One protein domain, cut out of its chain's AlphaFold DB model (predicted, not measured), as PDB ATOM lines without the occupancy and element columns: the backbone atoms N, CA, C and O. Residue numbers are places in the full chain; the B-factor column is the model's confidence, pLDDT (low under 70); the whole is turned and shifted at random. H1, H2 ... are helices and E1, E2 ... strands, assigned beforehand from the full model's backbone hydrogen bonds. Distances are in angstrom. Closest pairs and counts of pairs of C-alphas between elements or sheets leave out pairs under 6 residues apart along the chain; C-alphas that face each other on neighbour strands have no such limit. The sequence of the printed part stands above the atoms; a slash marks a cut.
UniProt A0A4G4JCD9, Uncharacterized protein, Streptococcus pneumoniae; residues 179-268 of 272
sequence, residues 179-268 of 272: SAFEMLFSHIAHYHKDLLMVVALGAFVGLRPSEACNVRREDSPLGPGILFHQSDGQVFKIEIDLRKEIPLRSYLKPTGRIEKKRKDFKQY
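AT A GLANCE: This is residues 179 to 268 of the 272 residues of an uncharacterized protein of Streptococcus pneumoniae (UniProt A0A4G4JCD9). A small sheet of three antiparallel strands, E1, E2 and E3, makes one wing of the model, and a helical hairpin of H1 and H2 with the short H3 makes the other. H2 lies near the middle and only grazes the sheet, H1 lies on the far side of H2 from the sheet, and a long loop, residues 242 to 262, swings out from the end of E2 and folds back to E3. The printed part has 90 residues with three named helices and three named strands, in the order H1 H2 H3 E1 E2 E3; the class is mixed, helices and strands. The whole is compact, with a radius of gyration of the C-alphas of 14.0 A and spans of 37 by 32 by 22 A.

IN THESE COORDINATES: E2, residues 234 to 241, is the longest strand, 20.7 A from first to last C-alpha. E1 holds residues 226 to 231 and measures 16.9 A, from C-alpha 226 at (-33.499, -93.684, -4.232). E3 holds residues 263 to 267 and ends with C-alpha 267 at (-24.742, -103.948, -3.820). H1, residues 179 to 191, is 18.4 A long and begins with C-alpha 179 at (-8.344, -88.820, 7.702). H2, residues 196 to 205, is 13.3 A long, and H3 is residues 209 to 212.

HOW THE PARTS SIT: The sheet runs E1 E2 E3 and is a meander, each strand the antiparallel neighbour of the one before. E1 and E2 form a hairpin at 158 degrees, with N 227 and O 239 at 2.8 A, within hydrogen-bond range. E2 and E3 form a hairpin at 163 degrees, with N 240 and O 264 at 2.9 A, also within range. H2 is on the sheet but only grazes it, with residues 201 to 205. H1 and H2 form a helical hairpin, opposite ways at a shallow tilt of 29 degrees. H1 touches H2 with residues 185 to 189 alone, the closest C-alphas being those of Ala 189 and Leu 196, 5.8 A apart. H2 touches H3, closest at the C-alphas of Val 198 and Ala 212, 5.3 A. H1 is apart from H3 and from the three strands. Every O i to N i+4 pair is within hydrogen-bond range in H1 and H2; H3 is too short for such a pair, and its one O i to N i+3 pair is not within range.

THE WHOLE: The two C-alphas farthest apart, those of Asp 232 and Tyr 251, are 41.5 A from each other. The printed part has no cut. The links H3 to E1, 13 residues, and E2 to E3, 21 residues, are long; the others are tight. The mean pLDDT of the printed part is 83.6, with residues 250 to 256, 259 and 266 to 268 under 70.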
ATOM      1  N   SER A 179      -8.260 -89.512   6.407       91.81
ATOM      2  CA  SER A 179      -8.344 -88.820   7.702       91.81
ATOM      3  C   SER A 179      -9.034 -87.453   7.614       91.81
ATOM      4  O   SER A 179      -9.812 -87.085   8.492       91.81
ATOM      5  N   ALA A 180      -8.787 -86.698   6.539       90.25
ATOM      6  CA  ALA A 180      -9.460 -85.425   6.293       90.25
ATOM      7  C   ALA A 180     -10.931 -85.640   5.908       90.25
ATOM      8  O   ALA A 180     -11.803 -84.902   6.369       90.25
ATOM      9  N   PHE A 181     -11.211 -86.668   5.100       90.38
ATOM     10  CA  PHE A 181     -12.574 -87.040   4.737       90.38
ATOM     11  C   PHE A 181     -13.405 -87.429   5.964       90.38
ATOM     12  O   PHE A 181     -14.486 -86.881   6.151       90.38
ATOM     13  N   GLU A 182     -12.897 -88.310   6.828       92.31
ATOM     14  CA  GLU A 182     -13.584 -88.755   8.046       92.31
ATOM     15  C   GLU A 182     -13.891 -87.590   8.989       92.31
ATOM     16  O   GLU A 182     -15.009 -87.482   9.498       92.31
ATOM     17  N   MET A 183     -12.936 -86.671   9.166       93.94
ATOM     18  CA  MET A 183     -13.132 -85.463   9.968       93.94
ATOM     19  C   MET A 183     -14.257 -84.582   9.406       93.94
ATOM     20  O   MET A 183     -15.160 -84.184  10.145       93.94
ATOM     21  N   LEU A 184     -14.234 -84.303   8.097       91.44
ATOM     22  CA  LEU A 184     -15.267 -83.508   7.427       91.44
ATOM     23  C   LEU A 184     -16.634 -84.196   7.482       91.44
ATOM     24  O   LEU A 184     -17.638 -83.555   7.790       91.44
ATOM     25  N   PHE A 185     -16.676 -85.498   7.207       93.19
ATOM     26  CA  PHE A 185     -17.909 -86.273   7.177       93.19
ATOM     27  C   PHE A 185     -18.551 -86.358   8.565       93.19
ATOM     28  O   PHE A 185     -19.754 -86.137   8.692       93.19
ATOM     29  N   SER A 186     -17.751 -86.584   9.612       93.75
ATOM     30  CA  SER A 186     -18.207 -86.578  11.007       93.75
ATOM     31  C   SER A 186     -18.778 -85.216  11.413       93.75
ATOM     32  O   SER A 186     -19.877 -85.135  11.964       93.75
ATOM     33  N   HIS A 187     -18.091 -84.127  11.052       94.75
ATOM     34  CA  HIS A 187     -18.576 -82.774  11.311       94.75
ATOM     35  C   HIS A 187     -19.926 -82.506  10.625       94.75
ATOM     36  O   HIS A 187     -20.856 -81.999  11.251       94.75
ATOM     37  N   ILE A 188     -20.074 -82.903   9.358       94.06
ATOM     38  CA  ILE A 188     -21.330 -82.759   8.608       94.06
ATOM     39  C   ILE A 188     -22.444 -83.603   9.235       94.06
ATOM     40  O   ILE A 188     -23.551 -83.105   9.424       94.06
ATOM     41  N   ALA A 189     -22.162 -84.851   9.612       92.88
ATOM     42  CA  ALA A 189     -23.141 -85.724  10.256       92.88
ATOM     43  C   ALA A 189     -23.644 -85.160  11.597       92.88
ATOM     44  O   ALA A 189     -24.803 -85.372  11.963       92.88
ATOM     45  N   HIS A 190     -22.795 -84.420  12.313       94.62
ATOM     46  CA  HIS A 190     -23.155 -83.810  13.587       94.62
ATOM     47  C   HIS A 190     -23.913 -82.482  13.417       94.62
ATOM     48  O   HIS A 190     -24.983 -82.314  14.003       94.62
ATOM     49  N   TYR A 191     -23.395 -81.563  12.594       95.44
ATOM     50  CA  TYR A 191     -23.869 -80.173  12.521       95.44
ATOM     51  C   TYR A 191     -24.724 -79.844  11.286       95.44
ATOM     52  O   TYR A 191     -25.532 -78.919  11.335       95.44
ATOM     53  N   HIS A 192     -24.590 -80.593  10.187       91.88
ATOM     54  CA  HIS A 192     -25.196 -80.293   8.879       91.88
ATOM     55  C   HIS A 192     -25.905 -81.519   8.285       91.88
ATOM     56  O   HIS A 192     -25.613 -81.977   7.175       91.88
ATOM     57  N   LYS A 193     -26.838 -82.084   9.059       90.06
ATOM     58  CA  LYS A 193     -27.552 -83.333   8.728       90.06
ATOM     59  C   LYS A 193     -28.300 -83.275   7.393       90.06
ATOM     60  O   LYS A 193     -28.453 -84.297   6.731       90.06
ATOM     61  N   ASP A 194     -28.735 -82.090   6.982       88.06
ATOM     62  CA  ASP A 194     -29.389 -81.816   5.701       88.06
ATOM     63  C   ASP A 194     -28.460 -82.019   4.490       88.06
ATOM     64  O   ASP A 194     -28.921 -82.383   3.407       88.06
ATOM     65  N   LEU A 195     -27.146 -81.858   4.671       89.94
ATOM     66  CA  LEU A 195     -26.140 -82.076   3.626       89.94
ATOM     67  C   LEU A 195     -25.613 -83.511   3.583       89.94
ATOM     68  O   LEU A 195     -24.996 -83.905   2.590       89.94
ATOM     69  N   LEU A 196     -25.864 -84.300   4.631       91.00
ATOM     70  CA  LEU A 196     -25.262 -85.617   4.824       91.00
ATOM     71  C   LEU A 196     -25.470 -86.537   3.617       91.00
ATOM     72  O   LEU A 196     -24.513 -87.120   3.110       91.00
ATOM     73  N   MET A 197     -26.702 -86.619   3.108       88.69
ATOM     74  CA  MET A 197     -27.018 -87.481   1.966       88.69
ATOM     75  C   MET A 197     -26.346 -86.993   0.675       88.69
ATOM     76  O   MET A 197     -25.818 -87.798  -0.087       88.69
ATOM     77  N   VAL A 198     -26.298 -85.679   0.433       89.62
ATOM     78  CA  VAL A 198     -25.637 -85.112  -0.757       89.62
ATOM     79  C   VAL A 198     -24.142 -85.433  -0.749       89.62
ATOM     80  O   VAL A 198     -23.582 -85.833  -1.770       89.62
ATOM     81  N   VAL A 199     -23.505 -85.305   0.414       91.06
ATOM     82  CA  VAL A 199     -22.076 -85.579   0.595       91.06
ATOM     83  C   VAL A 199     -21.792 -87.077   0.498       91.06
ATOM     84  O   VAL A 199     -20.849 -87.461  -0.190       91.06
ATOM     85  N   ALA A 200     -22.630 -87.931   1.092       90.88
ATOM     86  CA  ALA A 200     -22.503 -89.384   0.988       90.88
ATOM     87  C   ALA A 200     -22.631 -89.871  -0.467       90.88
ATOM     88  O   ALA A 200     -21.823 -90.675  -0.934       90.88
ATOM     89  N   LEU A 201     -23.601 -89.344  -1.218       90.56
ATOM     90  CA  LEU A 201     -23.767 -89.640  -2.642       90.56
ATOM     91  C   LEU A 201     -22.562 -89.172  -3.472       90.56
ATOM     92  O   LEU A 201     -22.119 -89.884  -4.375       90.56
ATOM     93  N   GLY A 202     -21.996 -88.008  -3.154       89.81
ATOM     94  CA  GLY A 202     -20.777 -87.523  -3.799       89.81
ATOM     95  C   GLY A 202     -19.562 -88.405  -3.508       89.81
ATOM     96  O   GLY A 202     -18.883 -88.836  -4.436       89.81
ATOM     97  N   ALA A 203     -19.317 -88.713  -2.235       88.25
ATOM     98  CA  ALA A 203     -18.130 -89.433  -1.787       88.25
ATOM     99  C   ALA A 203     -18.144 -90.917  -2.168       88.25
ATOM    100  O   ALA A 203     -17.147 -91.447  -2.649       88.25
ATOM    101  N   PHE A 204     -19.278 -91.597  -1.976       87.00
ATOM    102  CA  PHE A 204     -19.339 -93.047  -2.134       87.00
ATOM    103  C   PHE A 204     -19.841 -93.471  -3.511       87.00
ATOM    104  O   PHE A 204     -19.389 -94.493  -4.022       87.00
ATOM    105  N   VAL A 205     -20.782 -92.744  -4.112       86.69
ATOM    106  CA  VAL A 205     -21.349 -93.093  -5.430       86.69
ATOM    107  C   VAL A 205     -20.645 -92.326  -6.556       86.69
ATOM    108  O   VAL A 205     -20.704 -92.738  -7.711       86.69
ATOM    109  N   GLY A 206     -19.940 -91.237  -6.233       86.31
ATOM    110  CA  GLY A 206     -19.298 -90.380  -7.228       86.31
ATOM    111  C   GLY A 206     -20.289 -89.463  -7.945       86.31
ATOM    112  O   GLY A 206     -20.013 -89.012  -9.058       86.31
ATOM    113  N   LEU A 207     -21.459 -89.203  -7.345       88.19
ATOM    114  CA  LEU A 207     -22.444 -88.311  -7.948       88.19
ATOM    115  C   LEU A 207     -21.950 -86.870  -7.931       88.19
ATOM    116  O   LEU A 207     -21.417 -86.369  -6.940       88.19
ATOM    117  N   ARG A 208     -22.200 -86.152  -9.025       83.94
ATOM    118  CA  ARG A 208     -21.976 -84.704  -9.032       83.94
ATOM    119  C   ARG A 208     -22.954 -84.021  -8.075       83.94
ATOM    120  O   ARG A 208     -24.084 -84.493  -7.949       83.94
ATOM    121  N   PRO A 209     -22.604 -82.853  -7.503       86.06
ATOM    122  CA  PRO A 209     -23.514 -82.123  -6.621       86.06
ATOM    123  C   PRO A 209     -24.906 -81.886  -7.229       86.06
ATOM    124  O   PRO A 209     -25.910 -81.998  -6.537       86.06
ATOM    125  N   SER A 210     -24.992 -81.617  -8.538       80.88
ATOM    126  CA  SER A 210     -26.278 -81.451  -9.227       80.88
ATOM    127  C   SER A 210     -27.099 -82.739  -9.329       80.88
ATOM    128  O   SER A 210     -28.321 -82.692  -9.211       80.88
ATOM    129  N   GLU A 211     -26.442 -83.881  -9.536       87.31
ATOM    130  CA  GLU A 211     -27.090 -85.192  -9.602       87.31
ATOM    131  C   GLU A 211     -27.597 -85.604  -8.221       87.31
ATOM    132  O   GLU A 211     -28.760 -85.976  -8.088       87.31
ATOM    133  N   ALA A 212     -26.763 -85.450  -7.188       89.25
ATOM    134  CA  ALA A 212     -27.129 -85.729  -5.803       89.25
ATOM    135  C   ALA A 212     -28.335 -84.888  -5.349       89.25
ATOM    136  O   ALA A 212     -29.272 -85.419  -4.761       89.25
ATOM    137  N   CYS A 213     -28.379 -83.603  -5.718       86.50
ATOM    138  CA  CYS A 213     -29.519 -82.723  -5.445       86.50
ATOM    139  C   CYS A 213     -30.798 -83.060  -6.236       86.50
ATOM    140  O   CYS A 213     -31.820 -82.415  -6.007       86.50
ATOM    141  N   ASN A 214     -30.765 -84.004  -7.185       86.44
ATOM    142  CA  ASN A 214     -31.957 -84.489  -7.890       86.44
ATOM    143  C   ASN A 214     -32.453 -85.852  -7.374       86.44
ATOM    144  O   ASN A 214     -33.521 -86.309  -7.790       86.44
ATOM    145  N   VAL A 215     -31.710 -86.486  -6.459       88.69
ATOM    146  CA  VAL A 215     -32.128 -87.722  -5.793       88.69
ATOM    147  C   VAL A 215     -33.262 -87.402  -4.820       88.69
ATOM    148  O   VAL A 215     -33.137 -86.559  -3.937       88.69
ATOM    149  N   ARG A 216     -34.397 -88.070  -5.015       88.50
ATOM    150  CA  ARG A 216     -35.621 -87.909  -4.222       88.50
ATOM    151  C   ARG A 216     -35.782 -89.090  -3.275       88.50
ATOM    152  O   ARG A 216     -35.344 -90.190  -3.602       88.50
ATOM    153  N   ARG A 217     -36.469 -88.867  -2.156       87.75
ATOM    154  CA  ARG A 217     -36.875 -89.926  -1.219       87.75
ATOM    155  C   ARG A 217     -37.710 -91.005  -1.915       87.75
ATOM    156  O   ARG A 217     -38.324 -90.729  -2.946       87.75
ATOM    157  N   GLU A 218     -37.755 -92.201  -1.332       88.12
ATOM    158  CA  GLU A 218     -38.587 -93.317  -1.810       88.12
ATOM    159  C   GLU A 218     -40.070 -92.949  -1.919       88.12
ATOM    160  O   GLU A 218     -40.734 -93.297  -2.890       88.12
ATOM    161  N   ASP A 219     -40.565 -92.177  -0.955       89.06
ATOM    162  CA  ASP A 219     -41.960 -91.754  -0.818       89.06
ATOM    163  C   ASP A 219     -42.280 -90.432  -1.535       89.06
ATOM    164  O   ASP A 219     -43.339 -89.838  -1.335       89.06
ATOM    165  N   SER A 220     -41.370 -89.936  -2.374       86.69
ATOM    166  CA  SER A 220     -41.578 -88.683  -3.096       86.69
ATOM    167  C   SER A 220     -42.800 -88.768  -4.029       86.69
ATOM    168  O   SER A 220     -42.850 -89.660  -4.882       86.69
ATOM    169  N   PRO A 221     -43.721 -87.780  -4.005       83.81
ATOM    170  CA  PRO A 221     -44.887 -87.748  -4.898       83.81
ATOM    171  C   PRO A 221     -44.503 -87.578  -6.377       83.81
ATOM    172  O   PRO A 221     -45.293 -87.849  -7.273       83.81
ATOM    173  N   LEU A 222     -43.264 -87.154  -6.647       81.69
ATOM    174  CA  LEU A 222     -42.689 -87.037  -7.992       81.69
ATOM    175  C   LEU A 222     -42.005 -88.342  -8.450       81.69
ATOM    176  O   LEU A 222     -41.250 -88.352  -9.423       81.69
ATOM    177  N   GLY A 223     -42.239 -89.436  -7.721       84.62
ATOM    178  CA  GLY A 223     -41.606 -90.737  -7.886       84.62
ATOM    179  C   GLY A 223     -40.288 -90.865  -7.109       84.62
ATOM    180  O   GLY A 223     -39.614 -89.851  -6.868       84.62
ATOM    181  N   PRO A 224     -39.885 -92.097  -6.753       87.69
ATOM    182  CA  PRO A 224     -38.655 -92.358  -6.013       87.69
ATOM    183  C   PRO A 224     -37.419 -91.953  -6.823       87.69
ATOM    184  O   PRO A 224     -37.393 -92.063  -8.053       87.69
ATOM    185  N   GLY A 225     -36.396 -91.435  -6.145       87.50
ATOM    186  CA  GLY A 225     -35.062 -91.211  -6.719       87.50
ATOM    187  C   GLY A 225     -33.981 -92.082  -6.076       87.50
ATOM    188  O   GLY A 225     -32.921 -92.265  -6.664       87.50
ATOM    189  N   ILE A 226     -34.268 -92.645  -4.907       90.25
ATOM    190  CA  ILE A 226     -33.499 -93.684  -4.232       90.25
ATOM    191  C   ILE A 226     -34.454 -94.827  -3.888       90.25
ATOM    192  O   ILE A 226     -35.634 -94.559  -3.676       90.25
ATOM    193  N   LEU A 227     -33.963 -96.065  -3.881       90.00
ATOM    194  CA  LEU A 227     -34.690 -97.257  -3.440       90.00
ATOM    195  C   LEU A 227     -33.764 -98.131  -2.588       90.00
ATOM    196  O   LEU A 227     -32.646 -98.437  -3.012       90.00
ATOM    197  N   PHE A 228     -34.237 -98.555  -1.425       89.38
ATOM    198  CA  PHE A 228     -33.563 -99.465  -0.513       89.38
ATOM    199  C   PHE A 228     -34.199-100.849  -0.622       89.38
ATOM    200  O   PHE A 228     -35.394-101.028  -0.414       89.38
ATOM    201  N   HIS A 229     -33.383-101.852  -0.923       87.88
ATOM    202  CA  HIS A 229     -33.808-103.247  -0.933       87.88
ATOM    203  C   HIS A 229     -33.340-103.892   0.362       87.88
ATOM    204  O   HIS A 229     -32.140-103.879   0.663       87.88
ATOM    205  N   GLN A 230     -34.294-104.417   1.127       90.00
ATOM    206  CA  GLN A 230     -34.064-104.941   2.467       90.00
ATOM    207  C   GLN A 230     -34.570-106.381   2.589       90.00
ATOM    208  O   GLN A 230     -35.612-106.713   2.030       90.00
ATOM    209  N   SER A 231     -33.835-107.213   3.329       88.94
ATOM    210  CA  SER A 231     -34.270-108.531   3.816       88.94
ATOM    211  C   SER A 231     -33.940-108.605   5.299       88.94
ATOM    212  O   SER A 231     -32.863-108.166   5.694       88.94
ATOM    213  N   ASP A 232     -34.865-109.102   6.121       88.38
ATOM    214  CA  ASP A 232     -34.662-109.277   7.570       88.38
ATOM    215  C   ASP A 232     -34.152-108.008   8.289       88.38
ATOM    216  O   ASP A 232     -33.306-108.057   9.180       88.38
ATOM    217  N   GLY A 233     -34.639-106.835   7.862       84.88
ATOM    218  CA  GLY A 233     -34.233-105.530   8.402       84.88
ATOM    219  C   GLY A 233     -32.852-105.036   7.950       84.88
ATOM    220  O   GLY A 233     -32.426-103.961   8.369       84.88
ATOM    221  N   GLN A 234     -32.154-105.775   7.082       86.50
ATOM    222  CA  GLN A 234     -30.847-105.398   6.547       86.50
ATOM    223  C   GLN A 234     -30.938-104.925   5.096       86.50
ATOM    224  O   GLN A 234     -31.494-105.603   4.231       86.50
ATOM    225  N   VAL A 235     -30.341-103.764   4.809       87.12
ATOM    226  CA  VAL A 235     -30.210-103.226   3.449       87.12
ATOM    227  C   VAL A 235     -29.091-103.966   2.716       87.12
ATOM    228  O   VAL A 235     -27.921-103.805   3.053       87.12
ATOM    229  N   PHE A 236     -29.426-104.713   1.663       88.19
ATOM    230  CA  PHE A 236     -28.433-105.410   0.830       88.19
ATOM    231  C   PHE A 236     -28.153-104.692  -0.498       88.19
ATOM    232  O   PHE A 236     -27.126-104.919  -1.145       88.19
ATOM    233  N   LYS A 237     -29.052-103.799  -0.929       86.94
ATOM    234  CA  LYS A 237     -28.894-103.045  -2.176       86.94
ATOM    235  C   LYS A 237     -29.541-101.670  -2.081       86.94
ATOM    236  O   LYS A 237     -30.647-101.522  -1.572       86.94
ATOM    237  N   ILE A 238     -28.859-100.678  -2.641       88.75
ATOM    238  CA  ILE A 238     -29.381 -99.324  -2.831       88.75
ATOM    239  C   ILE A 238     -29.370 -99.020  -4.331       88.75
ATOM    240  O   ILE A 238     -28.333 -99.151  -4.987       88.75
ATOM    241  N   GLU A 239     -30.513 -98.618  -4.880       89.81
ATOM    242  CA  GLU A 239     -30.624 -98.096  -6.245       89.81
ATOM    243  C   GLU A 239     -30.813 -96.585  -6.226       89.81
ATOM    244  O   GLU A 239     -31.581 -96.055  -5.428       89.81
ATOM    245  N   ILE A 240     -30.158 -95.895  -7.156       90.50
ATOM    246  CA  ILE A 240     -30.323 -94.460  -7.373       90.50
ATOM    247  C   ILE A 240     -30.809 -94.246  -8.805       90.50
ATOM    248  O   ILE A 240     -30.154 -94.636  -9.776       90.50
ATOM    249  N   ASP A 241     -31.975 -93.622  -8.941       86.81
ATOM    250  CA  ASP A 241     -32.626 -93.371 -10.221       86.81
ATOM    251  C   ASP A 241     -32.388 -91.933 -10.699       86.81
ATOM    252  O   ASP A 241     -33.056 -90.985 -10.284       86.81
ATOM    253  N   LEU A 242     -31.454 -91.798 -11.642       85.62
ATOM    254  CA  LEU A 242     -31.114 -90.551 -12.328       85.62
ATOM    255  C   LEU A 242     -31.668 -90.519 -13.762       85.62
ATOM    256  O   LEU A 242     -31.183 -89.771 -14.613       85.62
ATOM    257  N   ARG A 243     -32.664 -91.345 -14.102       81.88
ATOM    258  CA  ARG A 243     -33.214 -91.389 -15.471       81.88
ATOM    259  C   ARG A 243     -34.021 -90.140 -15.818       81.88
ATOM    260  O   ARG A 243     -34.105 -89.767 -16.992       81.88
ATOM    261  N   LYS A 244     -34.614 -89.496 -14.813       76.31
ATOM    262  CA  LYS A 244     -35.450 -88.302 -14.968       76.31
ATOM    263  C   LYS A 244     -34.906 -87.174 -14.105       76.31
ATOM    264  O   LYS A 244     -34.726 -87.351 -12.906       76.31
ATOM    265  N   GLU A 245     -34.683 -86.025 -14.736       76.12
ATOM    266  CA  GLU A 245     -34.434 -84.780 -14.021       76.12
ATOM    267  C   GLU A 245     -35.781 -84.155 -13.679       76.12
ATOM    268  O   GLU A 245     -36.613 -83.968 -14.565       76.12
ATOM    269  N   ILE A 246     -35.987 -83.842 -12.404       77.12
ATOM    270  CA  ILE A 246     -37.226 -83.224 -11.926       77.12
ATOM    271  C   ILE A 246     -36.924 -81.822 -11.383       77.12
ATOM    272  O   ILE A 246     -35.943 -81.658 -10.651       77.12
ATOM    273  N   PRO A 247     -37.725 -80.794 -11.716       72.50
ATOM    274  CA  PRO A 247     -37.561 -79.461 -11.151       72.50
ATOM    275  C   PRO A 247     -38.027 -79.438  -9.690       72.50
ATOM    276  O   PRO A 247     -39.187 -79.184  -9.395       72.50
ATOM    277  N   LEU A 248     -37.106 -79.698  -8.759       73.19
ATOM    278  CA  LEU A 248     -37.401 -79.757  -7.319       73.19
ATOM    279  C   LEU A 248     -37.472 -78.379  -6.634       73.19
ATOM    280  O   LEU A 248     -37.775 -78.291  -5.449       73.19
ATOM    281  N   ARG A 249     -37.172 -77.287  -7.351       70.62
ATOM    282  CA  ARG A 249     -37.262 -75.921  -6.810       70.62
ATOM    283  C   ARG A 249     -38.662 -75.354  -7.023       70.62
ATOM    284  O   ARG A 249     -39.177 -75.421  -8.134       70.62
ATOM    285  N   SER A 250     -39.190 -74.663  -6.013       64.62
ATOM    286  CA  SER A 250     -40.479 -73.948  -6.066       64.62
ATOM    287  C   SER A 250     -40.588 -72.951  -7.229       64.62
ATOM    288  O   SER A 250     -41.661 -72.764  -7.786       64.62
ATOM    289  N   TYR A 251     -39.467 -72.359  -7.650       65.44
ATOM    290  CA  TYR A 251     -39.398 -71.429  -8.787       65.44
ATOM    291  C   TYR A 251     -39.115 -72.103 -10.138       65.44
ATOM    292  O   TYR A 251     -38.640 -71.433 -11.056       65.44
ATOM    293  N   LEU A 252     -39.291 -73.427 -10.246       61.41
ATOM    294  CA  LEU A 252     -39.060 -74.203 -11.472       61.41
ATOM    295  C   LEU A 252     -37.675 -73.949 -12.098       61.41
ATOM    296  O   LEU A 252     -37.488 -73.970 -13.312       61.41
ATOM    297  N   LYS A 253     -36.655 -73.688 -11.272       63.53
ATOM    298  CA  LYS A 253     -35.267 -73.601 -11.745       63.53
ATOM    299  C   LYS A 253     -34.621 -74.991 -11.694       63.53
ATOM    300  O   LYS A 253     -34.749 -75.661 -10.668       63.53
ATOM    301  N   PRO A 254     -33.895 -75.415 -12.745       62.91
ATOM    302  CA  PRO A 254     -33.246 -76.722 -12.770       62.91
ATOM    303  C   PRO A 254     -32.183 -76.841 -11.670       62.91
ATOM    304  O   PRO A 254     -31.429 -75.897 -11.412       62.91
ATOM    305  N   THR A 255     -32.082 -78.013 -11.043       62.44
ATOM    306  CA  THR A 255     -31.098 -78.318  -9.988       62.44
ATOM    307  C   THR A 255     -29.767 -78.782 -10.587       62.44
ATOM    308  O   THR A 255     -29.209 -79.797 -10.192       62.44
ATOM    309  N   GLY A 256     -29.249 -78.040 -11.571       61.66
ATOM    310  CA  GLY A 256     -27.904 -78.245 -12.120       61.66
ATOM    311  C   GLY A 256     -27.739 -79.364 -13.156       61.66
ATOM    312  O   GLY A 256     -26.615 -79.565 -13.609       61.66
ATOM    313  N   ARG A 257     -28.832 -80.006 -13.588       70.31
ATOM    314  CA  ARG A 257     -28.884 -81.065 -14.608       70.31
ATOM    315  C   ARG A 257     -28.205 -82.384 -14.250       70.31
ATOM    316  O   ARG A 257     -27.166 -82.431 -13.591       70.31
ATOM    317  N   ILE A 258     -28.800 -83.462 -14.759       71.25
ATOM    318  CA  ILE A 258     -28.199 -84.799 -14.774       71.25
ATOM    319  C   ILE A 258     -27.370 -84.920 -16.051       71.25
ATOM    320  O   ILE A 258     -27.900 -84.769 -17.152       71.25
ATOM    321  N   GLU A 259     -26.067 -85.178 -15.921       68.19
ATOM    322  CA  GLU A 259     -25.184 -85.237 -17.091       68.19
ATOM    323  C   GLU A 259     -25.433 -86.498 -17.920       68.19
ATOM    324  O   GLU A 259     -25.511 -86.434 -19.149       68.19
ATOM    325  N   LYS A 260     -25.590 -87.645 -17.253       73.88
ATOM    326  CA  LYS A 260     -25.896 -88.922 -17.899       73.88
ATOM    327  C   LYS A 260     -27.057 -89.602 -17.191       73.88
ATOM    328  O   LYS A 260     -26.919 -90.048 -16.054       73.88
ATOM    329  N   LYS A 261     -28.182 -89.716 -17.896       78.00
ATOM    330  CA  LYS A 261     -29.372 -90.433 -17.425       78.00
ATOM    331  C   LYS A 261     -29.059 -91.918 -17.273       78.00
ATOM    332  O   LYS A 261     -28.619 -92.548 -18.234       78.00
ATOM    333  N   ARG A 262     -29.259 -92.459 -16.072       80.06
ATOM    334  CA  ARG A 262     -28.901 -93.840 -15.715       80.06
ATOM    335  C   ARG A 262     -29.607 -94.287 -14.438       80.06
ATOM    336  O   ARG A 262     -30.155 -93.459 -13.715       80.06
ATOM    337  N   LYS A 263     -29.562 -95.590 -14.176       78.69
ATOM    338  CA  LYS A 263     -29.742 -96.149 -12.838       78.69
ATOM    339  C   LYS A 263     -28.380 -96.604 -12.340       78.69
ATOM    340  O   LYS A 263     -27.741 -97.397 -13.028       78.69
ATOM    341  N   ASP A 264     -27.987 -96.123 -11.172       76.44
ATOM    342  CA  ASP A 264     -26.794 -96.600 -10.480       76.44
ATOM    343  C   ASP A 264     -27.228 -97.538  -9.349       76.44
ATOM    344  O   ASP A 264     -28.289 -97.358  -8.748       76.44
ATOM    345  N   PHE A 265     -26.423 -98.558  -9.074       75.19
ATOM    346  CA  PHE A 265     -26.677 -99.498  -7.988       75.19
ATOM    347  C   PHE A 265     -25.411 -99.696  -7.165       75.19
ATOM    348  O   PHE A 265     -24.307 -99.793  -7.702       75.19
ATOM    349  N   LYS A 266     -25.591 -99.791  -5.850       68.44
ATOM    350  CA  LYS A 266     -24.589-100.331  -4.940       68.44
ATOM    351  C   LYS A 266     -25.152-101.579  -4.288       68.44
ATOM    352  O   LYS A 266     -26.187-101.519  -3.626       68.44
ATOM    353  N   GLN A 267     -24.471-102.696  -4.506       62.75
ATOM    354  CA  GLN A 267     -24.742-103.948  -3.820       62.75
ATOM    355  C   GLN A 267     -23.741-104.079  -2.680       62.75
ATOM    356  O   GLN A 267     -22.537-103.929  -2.893       62.75
ATOM    357  N   TYR A 268     -24.243-104.340  -1.481       57.50
ATOM    358  CA  TYR A 268     -23.407-104.759  -0.372       57.50
ATOM    359  C   TYR A 268     -23.360-106.283  -0.427       57.50
ATOM    360  O   TYR A 268     -24.400-106.941  -0.397       57.50
TER     361      TYR A 268